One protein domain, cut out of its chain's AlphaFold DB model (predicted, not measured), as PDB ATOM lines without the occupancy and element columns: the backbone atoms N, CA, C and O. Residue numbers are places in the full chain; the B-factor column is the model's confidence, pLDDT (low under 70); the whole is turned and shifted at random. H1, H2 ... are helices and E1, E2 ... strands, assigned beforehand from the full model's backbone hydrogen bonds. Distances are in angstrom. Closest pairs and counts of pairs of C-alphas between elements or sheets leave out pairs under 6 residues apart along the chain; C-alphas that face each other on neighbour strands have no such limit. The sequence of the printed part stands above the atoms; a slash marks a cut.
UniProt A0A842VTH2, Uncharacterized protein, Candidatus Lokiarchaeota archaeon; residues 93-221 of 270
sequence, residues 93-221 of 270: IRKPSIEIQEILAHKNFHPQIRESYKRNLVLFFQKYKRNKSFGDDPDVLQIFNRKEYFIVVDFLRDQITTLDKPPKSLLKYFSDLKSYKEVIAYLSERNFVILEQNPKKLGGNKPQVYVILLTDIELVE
ATOM      1  N   ILE A  93      39.151   6.132  41.011       78.75
ATOM      2  CA  ILE A  93      37.960   6.102  41.851       78.75
ATOM      3  C   ILE A  93      37.101   7.303  41.488       78.75
ATOM      4  O   ILE A  93      37.576   8.435  41.498       78.75
ATOM      5  N   ARG A  94      35.802   7.079  41.273       85.44
ATOM      6  CA  ARG A  94      34.842   8.184  41.288       85.44
ATOM      7  C   ARG A  94      34.485   8.566  42.718       85.44
ATOM      8  O   ARG A  94      34.110   7.694  43.506       85.44
ATOM      9  N   LYS A  95      34.548   9.857  43.032       86.62
ATOM     10  CA  LYS A  95      34.182  10.421  44.338       86.62
ATOM     11  C   LYS A  95      33.183  11.573  44.187       86.62
ATOM     12  O   LYS A  95      33.134  12.206  43.130       86.62
ATOM     13  N   PRO A  96      32.342  11.836  45.198       87.00
ATOM     14  CA  PRO A  96      31.527  13.043  45.208       87.00
ATOM     15  C   PRO A  96      32.435  14.280  45.286       87.00
ATOM     16  O   PRO A  96      33.421  14.265  46.018       87.00
ATOM     17  N   SER A  97      32.089  15.352  44.569       84.50
ATOM     18  CA  SER A  97      32.754  16.649  44.754       84.50
ATOM     19  C   SER A  97      32.202  17.322  46.013       84.50
ATOM     20  O   SER A  97      30.990  17.532  46.142       84.50
ATOM     21  N   ILE A  98      33.081  17.600  46.974       81.81
ATOM     22  CA  ILE A  98      32.712  18.226  48.252       81.81
ATOM     23  C   ILE A  98      32.571  19.735  48.039       81.81
ATOM     24  O   ILE A  98      31.569  20.333  48.429       81.81
ATOM     25  N   GLU A  99      33.508  20.312  47.300       86.94
ATOM     26  CA  GLU A  99      33.599  21.724  46.944       86.94
ATOM     27  C   GLU A  99      32.321  22.199  46.239       86.94
ATOM     28  O   GLU A  99      31.784  23.268  46.534       86.94
ATOM     29  N   ILE A 100      31.741  21.374  45.361       89.50
ATOM     30  CA  ILE A 100      30.488  21.710  44.676       89.50
ATOM     31  C   ILE A 100      29.296  21.784  45.631       89.50
ATOM     32  O   ILE A 100      28.420  22.637  45.450       89.50
ATOM     33  N   GLN A 101      29.255  20.947  46.670       84.25
ATOM     34  CA  GLN A 101      28.203  21.030  47.686       84.25
ATOM     35  C   GLN A 101      28.283  22.352  48.451       84.25
ATOM     36  O   GLN A 101      27.252  22.990  48.674       84.25
ATOM     37  N   GLU A 102      29.495  22.797  48.780       85.38
ATOM     38  CA  GLU A 102      29.744  24.088  49.425       85.38
ATOM     39  C   GLU A 102      29.375  25.254  48.501       85.38
ATOM     40  O   GLU A 102      28.635  26.158  48.895       85.38
ATOM     41  N   ILE A 103      29.792  25.208  47.232       86.88
ATOM     42  CA  ILE A 103      29.453  26.219  46.221       86.88
ATOM     43  C   ILE A 103      27.935  26.361  46.080       86.88
ATOM     44  O   ILE A 103      27.420  27.482  46.036       86.88
ATOM     45  N   LEU A 104      27.208  25.246  46.017       85.75
ATOM     46  CA  LEU A 104      25.750  25.249  45.945       85.75
ATOM     47  C   LEU A 104      25.119  25.772  47.242       85.75
ATOM     48  O   LEU A 104      24.094  26.448  47.179       85.75
ATOM     49  N   ALA A 105      25.702  25.493  48.409       80.75
ATOM     50  CA  ALA A 105      25.200  25.974  49.694       80.75
ATOM     51  C   ALA A 105      25.385  27.492  49.875       80.75
ATOM     52  O   ALA A 105      24.450  28.158  50.328       80.75
ATOM     53  N   HIS A 106      26.548  28.026  49.490       73.81
ATOM     54  CA  HIS A 106      26.954  29.413  49.746       73.81
ATOM     55  C   HIS A 106      26.555  30.410  48.657       73.81
ATOM     56  O   HIS A 106      26.396  31.597  48.942       73.81
ATOM     57  N   LYS A 107      26.385  29.973  47.406       66.00
ATOM     58  CA  LYS A 107      25.925  30.858  46.327       66.00
ATOM     59  C   LYS A 107      24.394  30.887  46.292       66.00
ATOM     60  O   LYS A 107      23.736  29.909  46.636       66.00
ATOM     61  N   ASN A 108      23.822  32.006  45.834       70.06
ATOM     62  CA  ASN A 108      22.374  32.259  45.701       70.06
ATOM     63  C   ASN A 108      21.676  31.371  44.637       70.06
ATOM     64  O   ASN A 108      20.872  31.851  43.835       70.06
ATOM     65  N   PHE A 109      21.985  30.074  44.584       80.25
ATOM     66  CA  PHE A 109      21.302  29.113  43.729       80.25
ATOM     67  C   PHE A 109      19.905  28.812  44.261       80.25
ATOM     68  O   PHE A 109      19.640  28.810  45.465       80.25
ATOM     69  N   HIS A 110      18.991  28.516  43.338       82.88
ATOM     70  CA  HIS A 110      17.632  28.151  43.702       82.88
ATOM     71  C   HIS A 110      17.627  26.853  44.536       82.88
ATOM     72  O   HIS A 110      18.290  25.893  44.136       82.88
ATOM     73  N   PRO A 111      16.850  26.757  45.635       85.12
ATOM     74  CA  PRO A 111      16.830  25.567  46.491       85.12
ATOM     75  C   PRO A 111      16.579  24.255  45.739       85.12
ATOM     76  O   PRO A 111      17.201  23.248  46.050       85.12
ATOM     77  N   GLN A 112      15.739  24.285  44.699       85.75
ATOM     78  CA  GLN A 112      15.452  23.105  43.874       85.75
ATOM     79  C   GLN A 112      16.691  22.535  43.166       85.75
ATOM     80  O   GLN A 112      16.803  21.319  43.078       85.75
ATOM     81  N   ILE A 113      17.635  23.377  42.725       87.81
ATOM     82  CA  ILE A 113      18.886  22.916  42.093       87.81
ATOM     83  C   ILE A 113      19.729  22.153  43.119       87.81
ATOM     84  O   ILE A 113      20.269  21.091  42.825       87.81
ATOM     85  N   ARG A 114      19.804  22.671  44.350       88.31
ATOM     86  CA  ARG A 114      20.588  22.063  45.437       88.31
ATOM     87  C   ARG A 114      20.026  20.704  45.838       88.31
ATOM     88  O   ARG A 114      20.774  19.741  45.970       88.31
ATOM     89  N   GLU A 115      18.708  20.621  45.988       90.00
ATOM     90  CA  GLU A 115      18.028  19.371  46.335       90.00
ATOM     91  C   GLU A 115      18.073  18.349  45.193       90.00
ATOM     92  O   GLU A 115      18.277  17.160  45.439       90.00
ATOM     93  N   SER A 116      17.948  18.803  43.942       91.00
ATOM     94  CA  SER A 116      18.115  17.940  42.770       91.00
ATOM     95  C   SER A 116      19.535  17.378  42.692       91.00
ATOM     96  O   SER A 116      19.706  16.164  42.579       91.00
ATOM     97  N   TYR A 117      20.559  18.223  42.863       92.12
ATOM     98  CA  TYR A 117      21.956  17.792  42.896       92.12
ATOM     99  C   TYR A 117      22.202  16.722  43.964       92.12
ATOM    100  O   TYR A 117      22.681  15.635  43.645       92.12
ATOM    101  N   LYS A 118      21.803  16.983  45.218       91.00
ATOM    102  CA  LYS A 118      21.954  16.020  46.323       91.00
ATOM    103  C   LYS A 118      21.273  14.689  46.017       91.00
ATOM    104  O   LYS A 118      21.856  13.633  46.250       91.00
ATOM    105  N   ARG A 119      20.054  14.723  45.471       92.62
ATOM    106  CA  ARG A 119      19.323  13.509  45.091       92.62
ATOM    107  C   ARG A 119      20.071  12.719  44.021       92.62
ATOM    108  O   ARG A 119      20.233  11.513  44.181       92.62
ATOM    109  N   ASN A 120      20.534  13.379  42.961       92.25
ATOM    110  CA  ASN A 120      21.294  12.733  41.889       92.25
ATOM    111  C   ASN A 120      22.608  12.134  42.407       92.25
ATOM    112  O   ASN A 120      22.938  11.001  42.060       92.25
ATOM    113  N   LEU A 121      23.307  12.847  43.295       91.69
ATOM    114  CA  LEU A 121      24.539  12.380  43.927       91.69
ATOM    115  C   LEU A 121      24.306  11.083  44.713       91.69
ATOM    116  O   LEU A 121      24.999  10.086  44.503       91.69
ATOM    117  N   VAL A 122      23.281  11.068  45.570       91.50
ATOM    118  CA  VAL A 122      22.903   9.885  46.356       91.50
ATOM    119  C   VAL A 122      22.501   8.725  45.444       91.50
ATOM    120  O   VAL A 122      22.995   7.612  45.618       91.50
ATOM    121  N   LEU A 123      21.647   8.975  44.446       91.25
ATOM    122  CA  LEU A 123      21.182   7.944  43.512       91.25
ATOM    123  C   LEU A 123      22.329   7.311  42.718       91.25
ATOM    124  O   LEU A 123      22.307   6.100  42.487       91.25
ATOM    125  N   PHE A 124      23.316   8.111  42.306       89.88
ATOM    126  CA  PHE A 124      24.500   7.612  41.619       89.88
ATOM    127  C   PHE A 124      25.331   6.721  42.549       89.88
ATOM    128  O   PHE A 124      25.529   5.541  42.257       89.88
ATOM    129  N   PHE A 125      25.773   7.248  43.696       88.62
ATOM    130  CA  PHE A 125      26.718   6.540  44.565       88.62
ATOM    131  C   PHE A 125      26.112   5.325  45.280       88.62
ATOM    132  O   PHE A 125      26.834   4.369  45.546       88.62
ATOM    133  N   GLN A 126      24.793   5.281  45.506       88.31
ATOM    134  CA  GLN A 126      24.113   4.071  45.997       88.31
ATOM    135  C   GLN A 126      24.171   2.904  45.002       88.31
ATOM    136  O   GLN A 126      24.182   1.739  45.401       88.31
ATOM    137  N   LYS A 127      24.174   3.204  43.699       83.38
ATOM    138  CA  LYS A 127      24.213   2.200  42.626       83.38
ATOM    139  C   LYS A 127      25.626   1.943  42.112       83.38
ATOM    140  O   LYS A 127      25.847   0.930  41.449       83.38
ATOM    141  N   TYR A 128      26.565   2.841  42.408       80.38
ATOM    142  CA  TYR A 128      27.945   2.752  41.960       80.38
ATOM    143  C   TYR A 128      28.615   1.502  42.541       80.38
ATOM    144  O   TYR A 128      28.927   1.411  43.727       80.38
ATOM    145  N   LYS A 129      28.843   0.513  41.676       70.94
ATOM    146  CA  LYS A 129      29.663  -0.659  41.973       70.94
ATOM    147  C   LYS A 129      30.928  -0.563  41.144       70.94
ATOM    148  O   LYS A 129      30.858  -0.533  39.917       70.94
ATOM    149  N   ARG A 130      32.084  -0.584  41.808       63.00
ATOM    150  CA  ARG A 130      33.366  -0.780  41.123       63.00
ATOM    151  C   ARG A 130      33.295  -2.120  40.395       63.00
ATOM    152  O   ARG A 130      33.053  -3.153  41.026       63.00
ATOM    153  N   ASN A 131      33.417  -2.113  39.071       54.03
ATOM    154  CA  ASN A 131      33.350  -3.348  38.304       54.03
ATOM    155  C   ASN A 131      34.549  -4.228  38.702       54.03
ATOM    156  O   ASN A 131      35.697  -3.820  38.568       54.03
ATOM    157  N   LYS A 132      34.293  -5.429  39.233       45.22
ATOM    158  CA  LYS A 132      35.312  -6.292  39.868       45.22
ATOM    159  C   LYS A 132      36.443  -6.743  38.927       45.22
ATOM    160  O   LYS A 132      37.443  -7.265  39.405       45.22
ATOM    161  N   SER A 133      36.301  -6.531  37.619       45.16
ATOM    162  CA  SER A 133      37.281  -6.935  36.601       45.16
ATOM    163  C   SER A 133      37.999  -5.761  35.924       45.16
ATOM    164  O   SER A 133      38.904  -5.984  35.120       45.16
ATOM    165  N   PHE A 134      37.609  -4.520  36.226       41.38
ATOM    166  CA  PHE A 134      38.143  -3.313  35.603       41.38
ATOM    167  C   PHE A 134      38.254  -2.226  36.669       41.38
ATOM    168  O   PHE A 134      37.248  -1.764  37.202       41.38
ATOM    169  N   GLY A 135      39.487  -1.833  36.991       47.19
ATOM    170  CA  GLY A 135      39.714  -0.549  37.640       47.19
ATOM    171  C   GLY A 135      39.215   0.531  36.689       47.19
ATOM    172  O   GLY A 135      39.876   0.795  35.694       47.19
ATOM    173  N   ASP A 136      38.042   1.062  37.014       53.31
ATOM    174  CA  ASP A 136      37.330   2.151  36.354       53.31
ATOM    175  C   ASP A 136      36.938   1.963  34.877       53.31
ATOM    176  O   ASP A 136      37.556   1.269  34.072       53.31
ATOM    177  N   ASP A 137      35.798   2.560  34.566       61.97
ATOM    178  CA  ASP A 137      35.126   2.560  33.273       61.97
ATOM    179  C   ASP A 137      36.059   3.082  32.152       61.97
ATOM    180  O   ASP A 137      36.773   4.062  32.397       61.97
ATOM    181  N   PRO A 138      36.062   2.516  30.922       67.56
ATOM    182  CA  PRO A 138      36.623   3.181  29.737       67.56
ATOM    183  C   PRO A 138      36.313   4.686  29.664       67.56
ATOM    184  O   PRO A 138      37.148   5.473  29.220       67.56
ATOM    185  N   ASP A 139      35.152   5.088  30.177       74.94
ATOM    186  CA  ASP A 139      34.708   6.472  30.268       74.94
ATOM    187  C   ASP A 139      35.584   7.370  31.157       74.94
ATOM    188  O   ASP A 139      35.782   8.539  30.829       74.94
ATOM    189  N   VAL A 140      36.110   6.844  32.271       77.19
ATOM    190  CA  VAL A 140      36.996   7.587  33.186       77.19
ATOM    191  C   VAL A 140      38.357   7.801  32.545       77.19
ATOM    192  O   VAL A 140      38.892   8.906  32.561       77.19
ATOM    193  N   LEU A 141      38.887   6.763  31.906       72.69
ATOM    194  CA  LEU A 141      40.146   6.857  31.173       72.69
ATOM    195  C   LEU A 141      40.031   7.866  30.035       72.69
ATOM    196  O   LEU A 141      40.921   8.684  29.837       72.69
ATOM    197  N   GLN A 142      38.891   7.893  29.342       76.62
ATOM    198  CA  GLN A 142      38.668   8.842  28.260       76.62
ATOM    199  C   GLN A 142      38.719  10.314  28.710       76.62
ATOM    200  O   GLN A 142      39.069  11.165  27.892       76.62
ATOM    201  N   ILE A 143      38.425  10.627  29.979       82.38
ATOM    202  CA  ILE A 143      38.602  11.987  30.513       82.38
ATOM    203  C   ILE A 143      40.072  12.380  30.536       82.38
ATOM    204  O   ILE A 143      40.396  13.497  30.145       82.38
ATOM    205  N   PHE A 144      40.958  11.472  30.938       75.12
ATOM    206  CA  PHE A 144      42.394  11.736  30.951       75.12
ATOM    207  C   PHE A 144      42.981  11.754  29.537       75.12
ATOM    208  O   PHE A 144      43.807  12.606  29.233       75.12
ATOM    209  N   ASN A 145      42.498  10.888  28.641       73.69
ATOM    210  CA  ASN A 145      42.975  10.798  27.255       73.69
ATOM    211  C   ASN A 145      42.595  12.008  26.386       73.69
ATOM    212  O   ASN A 145      43.155  12.180  25.303       73.69
ATOM    213  N   ARG A 146      41.601  12.808  26.789       82.25
ATOM    214  CA  ARG A 146      41.118  13.956  26.012       82.25
ATOM    215  C   ARG A 146      41.265  15.232  26.817       82.25
ATOM    216  O   ARG A 146      40.527  15.470  27.770       82.25
ATOM    217  N   LYS A 147      42.188  16.086  26.376       83.56
ATOM    218  CA  LYS A 147      42.524  17.351  27.035       83.56
ATOM    219  C   LYS A 147      41.289  18.210  27.317       83.56
ATOM    220  O   LYS A 147      41.170  18.772  28.400       83.56
ATOM    221  N   GLU A 148      40.358  18.291  26.376       89.62
ATOM    222  CA  GLU A 148      39.125  19.068  26.506       89.62
ATOM    223  C   GLU A 148      38.229  18.550  27.637       89.62
ATOM    224  O   GLU A 148      37.570  19.335  28.316       89.62
ATOM    225  N   TYR A 149      38.215  17.233  27.856       91.00
ATOM    226  CA  TYR A 149      37.368  16.589  28.857       91.00
ATOM    227  C   TYR A 149      37.964  16.824  30.239       91.00
ATOM    228  O   TYR A 149      37.257  17.280  31.138       91.00
ATOM    229  N   PHE A 150      39.273  16.586  30.375       87.19
ATOM    230  CA  PHE A 150      40.022  16.881  31.590       87.19
ATOM    231  C   PHE A 150      39.850  18.341  32.010       87.19
ATOM    232  O   PHE A 150      39.481  18.604  33.145       87.19
ATOM    233  N   ILE A 151      40.024  19.290  31.086       88.94
ATOM    234  CA  ILE A 151      39.899  20.726  31.370       88.94
ATOM    235  C   ILE A 151      38.504  21.097  31.875       88.94
ATOM    236  O   ILE A 151      38.377  21.932  32.768       88.94
ATOM    237  N   VAL A 152      37.449  20.510  31.303       93.19
ATOM    238  CA  VAL A 152      36.080  20.758  31.771       93.19
ATOM    239  C   VAL A 152      35.873  20.193  33.166       93.19
ATOM    240  O   VAL A 152      35.325  20.895  34.011       93.19
ATOM    241  N   VAL A 153      36.292  18.950  33.406       91.69
ATOM    242  CA  VAL A 153      36.161  18.306  34.720       91.69
ATOM    243  C   VAL A 153      36.947  19.084  35.772       91.69
ATOM    244  O   VAL A 153      36.387  19.401  36.813       91.69
ATOM    245  N   ASP A 154      38.184  19.468  35.465       89.12
ATOM    246  CA  ASP A 154      39.061  20.233  36.348       89.12
ATOM    247  C   ASP A 154      38.477  21.611  36.681       89.12
ATOM    248  O   ASP A 154      38.325  21.957  37.848       89.12
ATOM    249  N   PHE A 155      38.007  22.351  35.669       91.94
ATOM    250  CA  PHE A 155      37.298  23.616  35.884       91.94
ATOM    251  C   PHE A 155      36.084  23.447  36.809       91.94
ATOM    252  O   PHE A 155      35.793  24.309  37.641       91.94
ATOM    253  N   LEU A 156      35.349  22.347  36.638       93.62
ATOM    254  CA  LEU A 156      34.130  22.060  37.379       93.62
ATOM    255  C   LEU A 156      34.371  21.544  38.806       93.62
ATOM    256  O   LEU A 156      33.396  21.412  39.543       93.62
ATOM    257  N   ARG A 157      35.615  21.267  39.218       91.19
ATOM    258  CA  ARG A 157      35.934  20.931  40.619       91.19
ATOM    259  C   ARG A 157      35.691  22.116  41.544       91.19
ATOM    260  O   ARG A 157      35.109  21.952  42.609       91.19
ATOM    261  N   ASP A 158      36.027  23.313  41.070       90.06
ATOM    262  CA  ASP A 158      35.981  24.537  41.875       90.06
ATOM    263  C   ASP A 158      34.875  25.508  41.440       90.06
ATOM    264  O   ASP A 158      34.655  26.557  42.060       90.06
ATOM    265  N   GLN A 159      34.192  25.231  40.325       90.88
ATOM    266  CA  GLN A 159      33.250  26.170  39.718       90.88
ATOM    267  C   GLN A 159      32.033  25.486  39.098       90.88
ATOM    268  O   GLN A 159      32.042  24.327  38.707       90.88
ATOM    269  N   ILE A 160      30.961  26.265  38.949       91.12
ATOM    270  CA  ILE A 160      29.775  25.887  38.177       91.12
ATOM    271  C   ILE A 160      29.747  26.776  36.940       91.12
ATOM    272  O   ILE A 160      29.901  27.995  37.039       91.12
ATOM    273  N   THR A 161      29.532  26.171  35.777       92.75
ATOM    274  CA  THR A 161      29.396  26.877  34.496       92.75
ATOM    275  C   THR A 161      27.986  26.710  33.941       92.75
ATOM    276  O   THR A 161      27.117  26.100  34.567       92.75
ATOM    277  N   THR A 162      27.728  27.279  32.764       92.38
ATOM    278  CA  THR A 162      26.439  27.176  32.081       92.38
ATOM    279  C   THR A 162      26.615  26.718  30.647       92.38
ATOM    280  O   THR A 162      27.582  27.093  29.985       92.38
ATOM    281  N   LEU A 163      25.661  25.921  30.169       93.69
ATOM    282  CA  LEU A 163      25.748  25.243  28.876       93.69
ATOM    283  C   LEU A 163      25.799  26.229  27.696       93.69
ATOM    284  O   LEU A 163      26.480  25.987  26.703       93.69
ATOM    285  N   ASP A 164      25.075  27.344  27.802       90.56
ATOM    286  CA  ASP A 164      24.924  28.320  26.715       90.56
ATOM    287  C   ASP A 164      25.869  29.521  26.817       90.56
ATOM    288  O   ASP A 164      26.060  30.238  25.835       90.56
ATOM    289  N   LYS A 165      26.433  29.774  28.002       90.25
ATOM    290  CA  LYS A 165      27.348  30.893  28.263       90.25
ATOM    291  C   LYS A 165      28.506  30.444  29.165       90.25
ATOM    292  O   LYS A 165      28.588  30.894  30.312       90.25
ATOM    293  N   PRO A 166      29.377  29.537  28.694       92.00
ATOM    294  CA  PRO A 166      30.559  29.150  29.450       92.00
ATOM    295  C   PRO A 166      31.555  30.323  29.576       92.00
ATOM    296  O   PRO A 166      31.605  31.196  28.702       92.00
ATOM    297  N   PRO A 167      32.371  30.369  30.642       91.75
ATOM    298  CA  PRO A 167      33.431  31.356  30.805       91.75
ATOM    299  C   PRO A 167      34.414  31.369  29.631       91.75
ATOM    300  O   PRO A 167      34.778  30.323  29.090       91.75
ATOM    301  N   LYS A 168      34.931  32.557  29.290       91.25
ATOM    302  CA  LYS A 168      35.955  32.718  28.239       91.25
ATOM    303  C   LYS A 168      37.218  31.892  28.513       91.25
ATOM    304  O   LYS A 168      37.835  31.391  27.579       91.25
ATOM    305  N   SER A 169      37.583  31.737  29.787       89.75
ATOM    306  CA  SER A 169      38.719  30.919  30.225       89.75
ATOM    307  C   SER A 169      38.567  29.441  29.869       89.75
ATOM    308  O   SER A 169      39.581  28.788  29.642       89.75
ATOM    309  N   LEU A 170      37.332  28.937  29.794       90.12
ATOM    310  CA  LEU A 170      37.026  27.572  29.384       90.12
ATOM    311  C   LEU A 170      36.934  27.472  27.857       90.12
ATOM    312  O   LEU A 170      37.527  26.580  27.262       90.12
ATOM    313  N   LEU A 171      36.267  28.438  27.212       91.12
ATOM    314  CA  LEU A 171      36.079  28.461  25.755       91.12
ATOM    315  C   LEU A 171      37.381  28.502  24.950       91.12
ATOM    316  O   LEU A 171      37.386  28.030  23.822       91.12
ATOM    317  N   LYS A 172      38.489  29.007  25.506       92.25
ATOM    318  CA  LYS A 172      39.790  29.051  24.808       92.25
ATOM    319  C   LYS A 172      40.341  27.670  24.410       92.25
ATOM    320  O   LYS A 172      41.276  27.606  23.622       92.25
ATOM    321  N   TYR A 173      39.804  26.594  24.983       89.44
ATOM    322  CA  TYR A 173      40.195  25.214  24.683       89.44
ATOM    323  C   TYR A 173      39.270  24.523  23.675       89.44
ATOM    324  O   TYR A 173      39.488  23.360  23.355       89.44
ATOM    325  N   PHE A 174      38.251  25.225  23.178       93.62
ATOM    326  CA  PHE A 174      37.275  24.706  22.228       93.62
ATOM    327  C   PHE A 174      37.303  25.546  20.954       93.62
ATOM    328  O   PHE A 174      37.462  26.764  21.010       93.62
ATOM    329  N   SER A 175      37.113  24.904  19.801       90.12
ATOM    330  CA  SER A 175      36.974  25.610  18.522       90.12
ATOM    331  C   SER A 175      35.736  26.504  18.498       90.12
ATOM    332  O   SER A 175      35.773  27.604  17.951       90.12
ATOM    333  N   ASP A 176      34.642  26.044  19.106       92.06
ATOM    334  CA  ASP A 176      33.386  26.776  19.201       92.06
ATOM    335  C   ASP A 176      32.513  26.279  20.375       92.06
ATOM    336  O   ASP A 176      32.860  25.365  21.130       92.06
ATOM    337  N   LEU A 177      31.337  26.898  20.532       92.69
ATOM    338  CA  LEU A 177      30.359  26.515  21.551       92.69
ATOM    339  C   LEU A 177      29.756  25.119  21.304       92.69
ATOM    340  O   LEU A 177      29.311  24.476  22.254       92.69
ATOM    341  N   LYS A 178      29.706  24.650  20.054       94.81
ATOM    342  CA  LYS A 178      29.163  23.334  19.711       94.81
ATOM    343  C   LYS A 178      30.087  22.236  20.236       94.81
ATOM    344  O   LYS A 178      29.598  21.352  20.929       94.81
ATOM    345  N   SER A 179      31.398  22.350  20.028       94.38
ATOM    346  CA  SER A 179      32.390  21.415  20.570       94.38
ATOM    347  C   SER A 179      32.353  21.363  22.096       94.38
ATOM    348  O   SER A 179      32.386  20.284  22.677       94.38
ATOM    349  N   TYR A 180      32.189  22.511  22.763       95.62
ATOM    350  CA  TYR A 180      31.967  22.531  24.212       95.62
ATOM    351  C   TYR A 180      30.713  21.734  24.610       95.62
ATOM    352  O   TYR A 180      30.772  20.879  25.493       95.62
ATOM    353  N   LYS A 181      29.582  21.967  23.934       96.00
ATOM    354  CA  LYS A 181      28.324  21.255  24.203       96.00
ATOM    355  C   LYS A 181      28.426  19.752  23.940       96.00
ATOM    356  O   LYS A 181      27.832  18.987  24.691       96.00
ATOM    357  N   GLU A 182      29.184  19.331  22.930       95.88
ATOM    358  CA  GLU A 182      29.462  17.916  22.648       95.88
ATOM    359  C   GLU A 182      30.236  17.256  23.799       95.88
ATOM    360  O   GLU A 182      29.868  16.166  24.240       95.88
ATOM    361  N   VAL A 183      31.243  17.941  24.358       95.38
ATOM    362  CA  VAL A 183      31.959  17.458  25.552       95.38
ATOM    363  C   VAL A 183      31.032  17.377  26.761       95.38
ATOM    364  O   VAL A 183      31.030  16.365  27.460       95.38
ATOM    365  N   ILE A 184      30.196  18.392  26.997       96.69
ATOM    366  CA  ILE A 184      29.233  18.351  28.105       96.69
ATOM    367  C   ILE A 184      28.219  17.217  27.935       96.69
ATOM    368  O   ILE A 184      27.927  16.528  28.910       96.69
ATOM    369  N   ALA A 185      27.710  16.988  26.722       95.81
ATOM    370  CA  ALA A 185      26.801  15.881  26.440       95.81
ATOM    371  C   ALA A 185      27.462  14.535  26.760       95.81
ATOM    372  O   ALA A 185      26.904  13.748  27.524       95.81
ATOM    373  N   TYR A 186      28.694  14.328  26.285       93.56
ATOM    374  CA  TYR A 186      29.478  13.130  26.586       93.56
ATOM    375  C   TYR A 186      29.644  12.909  28.100       93.56
ATOM    376  O   TYR A 186      29.418  11.803  28.597       93.56
ATOM    377  N   LEU A 187      30.026  13.957  28.840       94.12
ATOM    378  CA  LEU A 187      30.226  13.891  30.291       94.12
ATOM    379  C   LEU A 187      28.906  13.654  31.041       94.12
ATOM    380  O   LEU A 187      28.894  12.955  32.057       94.12
ATOM    381  N   SER A 188      27.800  14.208  30.543       94.62
ATOM    382  CA  SER A 188      26.470  14.061  31.137       94.62
ATOM    383  C   SER A 188      25.924  12.648  30.958       94.62
ATOM    384  O   SER A 188      25.427  12.073  31.922       94.62
ATOM    385  N   GLU A 189      26.054  12.058  29.766       92.12
ATOM    386  CA  GLU A 189      25.642  10.670  29.488       92.12
ATOM    387  C   GLU A 189      26.319   9.663  30.428       92.12
ATOM    388  O   GLU A 189      25.763   8.615  30.749       92.12
ATOM    389  N   ARG A 190      27.522  10.006  30.896       89.62
ATOM    390  CA  ARG A 190      28.381   9.155  31.728       89.62
ATOM    391  C   ARG A 190      28.359   9.537  33.197       89.62
ATOM    392  O   ARG A 190      29.160   9.018  33.977       89.62
ATOM    393  N   ASN A 191      27.437  10.415  33.589       90.94
ATOM    394  CA  ASN A 191      27.228  10.858  34.965       90.94
ATOM    395  C   ASN A 191      28.472  11.506  35.610       90.94
ATOM    396  O   ASN A 191      28.656  11.431  36.825       90.94
ATOM    397  N   PHE A 192      29.346  12.139  34.820       92.12
ATOM    398  CA  PHE A 192      30.389  13.020  35.365       92.12
ATOM    399  C   PHE A 192      29.815  14.371  35.749       92.12
ATOM    400  O   PHE A 192      30.166  14.920  36.788       92.12
ATOM    401  N   VAL A 193      28.877  14.873  34.951       95.62
ATOM    402  CA  VAL A 193      28.168  16.126  35.211       95.62
ATOM    403  C   VAL A 193      26.664  15.893  35.203       95.62
ATOM    404  O   VAL A 193      26.179  14.945  34.588       95.62
ATOM    405  N   ILE A 194      25.926  16.788  35.853       94.75
ATOM    406  CA  ILE A 194      24.485  16.940  35.651       94.75
ATOM    407  C   ILE A 194      24.167  18.305  35.057       94.75
ATOM    408  O   ILE A 194      24.904  19.281  35.239       94.75
ATOM    409  N   LEU A 195      23.032  18.352  34.366       94.50
ATOM    410  CA  LEU A 195      22.462  19.563  33.802       94.50
ATOM    411  C   LEU A 195      21.239  19.966  34.618       94.50
ATOM    412  O   LEU A 195      20.257  19.231  34.671       94.50
ATOM    413  N   GLU A 196      21.294  21.140  35.235       91.31
ATOM    414  CA  GLU A 196      20.224  21.653  36.092       91.31
ATOM    415  C   GLU A 196      19.700  22.974  35.537       91.31
ATOM    416  O   GLU A 196      20.434  23.954  35.394       91.31
ATOM    417  N   GLN A 197      18.413  23.021  35.209       88.38
ATOM    418  CA  GLN A 197      17.785  24.225  34.678       88.38
ATOM    419  C   GLN A 197      17.309  25.120  35.821       88.38
ATOM    420  O   GLN A 197      16.648  24.656  36.748       88.38
ATOM    421  N   ASN A 198      17.588  26.425  35.746       76.81
ATOM    422  CA  ASN A 198      17.033  27.361  36.718       76.81
ATOM    423  C   ASN A 198      15.503  27.462  36.552       76.81
ATOM    424  O   ASN A 198      15.044  27.927  35.503       76.81
ATOM    425  N   PRO A 199      14.705  27.099  37.572       64.69
ATOM    426  CA  PRO A 199      13.246  27.162  37.502       64.69
ATOM    427  C   PRO A 199      12.712  28.605  37.498       64.69
ATOM    428  O   PRO A 199      11.590  28.846  37.055       64.69
ATOM    429  N   LYS A 200      13.499  29.592  37.958       59.50
ATOM    430  CA  LYS A 200      13.101  31.007  37.941       59.50
ATOM    431  C   LYS A 200      13.657  31.730  36.711       59.50
ATOM    432  O   LYS A 200      14.856  31.990  36.624       59.50
ATOM    433  N   LYS A 201      12.756  32.206  35.839       54.62
ATOM    434  CA  LYS A 201      12.995  33.404  35.013       54.62
ATOM    435  C   LYS A 201      13.056  34.628  35.938       54.62
ATOM    436  O   LYS A 201      12.101  35.393  36.027       54.62
ATOM    437  N   LEU A 202      14.151  34.810  36.673       47.72
ATOM    438  CA  LEU A 202      14.426  36.094  37.318       47.72
ATOM    439  C   LEU A 202      14.753  37.103  36.204       47.72
ATOM    440  O   LEU A 202      15.872  37.149  35.707       47.72
ATOM    441  N   GLY A 203      13.733  37.841  35.756       47.50
ATOM    442  CA  GLY A 203      13.881  39.013  34.886       47.50
ATOM    443  C   GLY A 203      14.148  38.738  33.400       47.50
ATOM    444  O   GLY A 203      15.147  39.200  32.864       47.50
ATOM    445  N   GLY A 204      13.258  38.020  32.705       45.31
ATOM    446  CA  GLY A 204      13.181  38.062  31.230       45.31
ATOM    447  C   GLY A 204      14.276  37.332  30.433       45.31
ATOM    448  O   GLY A 204      14.146  37.192  29.220       45.31
ATOM    449  N   ASN A 205      15.311  36.798  31.081       55.31
ATOM    450  CA  ASN A 205      16.338  36.008  30.403       55.31
ATOM    451  C   ASN A 205      15.885  34.559  30.151       55.31
ATOM    452  O   ASN A 205      15.126  33.973  30.928       55.31
ATOM    453  N   LYS A 206      16.352  33.983  29.032       61.19
ATOM    454  CA  LYS A 206      16.162  32.565  28.681       61.19
ATOM    455  C   LYS A 206      16.557  31.673  29.869       61.19
ATOM    456  O   LYS A 206      17.507  32.021  30.575       61.19
ATOM    457  N   PRO A 207      15.856  30.549  30.104       67.81
ATOM    458  CA  PRO A 207      16.206  29.656  31.199       67.81
ATOM    459  C   PRO A 207      17.653  29.187  31.039       67.81
ATOM    460  O   PRO A 207      18.048  28.731  29.969       67.81
ATOM    461  N   GLN A 208      18.442  29.348  32.097       83.56
ATOM    462  CA  GLN A 208      19.858  29.007  32.101       83.56
ATOM    463  C   GLN A 208      20.030  27.566  32.574       83.56
ATOM    464  O   GLN A 208      19.477  27.188  33.609       83.56
ATOM    465  N   VAL A 209      20.782  26.775  31.809       90.69
ATOM    466  CA  VAL A 209      21.156  25.404  32.170       90.69
ATOM    467  C   VAL A 209      22.544  25.436  32.797       90.69
ATOM    468  O   VAL A 209      23.522  25.791  32.132       90.69
ATOM    469  N   TYR A 210      22.616  25.106  34.081       92.50
ATOM    470  CA  TYR A 210      23.862  24.945  34.814       92.50
ATOM    471  C   TYR A 210      24.469  23.580  34.524       92.50
ATOM    472  O   TYR A 210      23.754  22.586  34.427       92.50
ATOM    473  N   VAL A 211      25.791  23.552  34.412       95.50
ATOM    474  CA  VAL A 211      26.588  22.331  34.318       95.50
ATOM    475  C   VAL A 211      27.316  22.180  35.644       95.50
ATOM    476  O   VAL A 211      28.075  23.073  36.033       95.50
ATOM    477  N   ILE A 212      27.048  21.085  36.348       95.06
ATOM    478  CA  ILE A 212      27.527  20.856  37.713       95.06
ATOM    479  C   ILE A 212      28.248  19.510  37.758       95.06
ATOM    480  O   ILE A 212      27.701  18.517  37.275       95.06
ATOM    481  N   LEU A 213      29.448  19.460  38.347       95.69
ATOM    482  CA  LEU A 213      30.175  18.204  38.544       95.69
ATOM    483  C   LEU A 213      29.412  17.295  39.506       95.69
ATOM    484  O   LEU A 213      29.187  17.640  40.666       95.69
ATOM    485  N   LEU A 214      29.022  16.122  39.021       93.19
ATOM    486  CA  LEU A 214      28.380  15.084  39.816       93.19
ATOM    487  C   LEU A 214      29.413  14.137  40.418       93.19
ATOM    488  O   LEU A 214      29.357  13.840  41.610       93.19
ATOM    489  N   THR A 215      30.340  13.659  39.587       90.19
ATOM    490  CA  THR A 215      31.388  12.730  40.003       90.19
ATOM    491  C   THR A 215      32.746  13.258  39.587       90.19
ATOM    492  O   THR A 215      33.000  13.485  38.406       90.19
ATOM    493  N   ASP A 216      33.603  13.466  40.579       87.69
ATOM    494  CA  ASP A 216      35.019  13.727  40.372       87.69
ATOM    495  C   ASP A 216      35.777  12.397  40.290       87.69
ATOM    496  O   ASP A 216      35.261  11.344  40.682       87.69
ATOM    497  N   ILE A 217      37.001  12.445  39.775       82.62
ATOM    498  CA  ILE A 217      37.895  11.301  39.658       82.62
ATOM    499  C   ILE A 217      39.127  11.534  40.523       82.62
ATOM    500  O   ILE A 217      39.796  12.561  40.423       82.62
ATOM    501  N   GLU A 218      39.456  10.527  41.317       78.75
ATOM    502  CA  GLU A 218      40.665  10.454  42.116       78.75
ATOM    503  C   GLU A 218      41.537   9.291  41.641       78.75
ATOM    504  O   GLU A 218      41.063   8.161  41.511       78.75
ATOM    505  N   LEU A 219      42.819   9.570  41.403       76.50
ATOM    506  CA  LEU A 219      43.832   8.555  41.128       76.50
ATOM    507  C   LEU A 219      44.617   8.286  42.410       76.50
ATOM    508  O   LEU A 219      45.312   9.162  42.923       76.50
ATOM    509  N   VAL A 220      44.506   7.065  42.920       77.50
ATOM    510  CA  VAL A 220      45.179   6.622  44.141       77.50
ATOM    511  C   VAL A 220      46.288   5.651  43.764       77.50
ATOM    512  O   VAL A 220      46.020   4.616  43.156       77.50
ATOM    513  N   GLU A 221      47.529   5.969  44.128       79.56
ATOM    514  CA  GLU A 221      48.638   5.013  44.074       79.56
ATOM    515  C   GLU A 221      48.425   3.931  45.144       79.56
ATOM    516  O   GLU A 221      48.092   4.230  46.291       79.56
TER     517      GLU A 221
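AT A GLANCE: This is residues 93 to 221 of the 270 residues of an uncharacterized protein of Candidatus Lokiarchaeota archaeon (UniProt A0A842VTH2). A narrow ribbon of strands runs through the domain, with H2 packed along one side of it and H6 on the opposite side. The ribbon is the hairpin of E2 and E3, whose E3 runs on into E4, and E4 pairs with E1; H1 lies beside H2, H4 stands at E3 and makes a corner with H3, and short H5 lies farthest from the middle. The printed part has 129 residues with six named helices and four named strands, in the order E1 H1 H2 H3 H4 H5 H6 E2 E3 E4; its two sheets, E1 - E4 and E2 - E3, are antiparallel. The class is mixed, helices and strands. The whole is compact, with a radius of gyration of the C-alphas of 14.9 A, and spans 51 by 35 by 21 A.

IN THESE COORDINATES: Find C-alpha 193 at (28.168, 16.126, 35.211), where E2, residues 193 to 197, begins. E3 is residues 209 to 213, and E4, residues 215 to 221, runs 19.3 A to C-alpha 221 at (48.638, 5.013, 44.074). E1, residues 93 to 96, opens the printed part at C-alpha 93, (37.960, 6.102, 41.851). Then look for H1, residues 98 to 106; H2, residues 111 to 127, 24.8 A long; H3, residues 138 to 145; H4, residues 147 to 158, 17.7 A; H5, residues 168 to 171; and H6, residues 177 to 189, 18.3 A.

HOW THE PARTS SIT: In the hairpin E2 and E3, look at N 194 and O 212, 2.9 A apart, within hydrogen-bond range. E3 runs on into E4 at 20 degrees. E4 and E1 are antiparallel, with N 95 and O 216 at 2.9 A. Residues 161 to 162 pair with residues 210 to 211 of E3, antiparallel. The closest C-alphas of H2 and E2 are Ile 113 and Glu 196, 6.3 A; those of H6 and E2 are Ser 188 and Ile 194, 5.7 A; those of H4 and E3 are Leu 156 and Leu 213, 5.6 A. H1 and H2 are close but not clearly touching, Leu 104 to Arg 114 at 6.1 A between C-alphas, with a shallow tilt of 19 degrees, opposite ways. H4 is the hub. It touches H3 only at the corner, H1 only at their ends, and only just touches H5 and H6, with 3 pairs of C-alphas within 8 A each. H2 and H6 are apart. Every O i to N i+4 pair is within hydrogen-bond range in H1 and H6; H2 has 12 of 13, H3 3 of 4, H4 7 of 8, and H5 is too short for one.

THE WHOLE: The C-alphas farthest apart, Ser 133 and Gly 203, are 51.6 A apart. The printed part has no cut; the link from E2 to E3, 11 residues, is long. Mean pLDDT of the printed part is 83.2, with residue 107, residues 130 to 138 and residues 199 to 207 under 70.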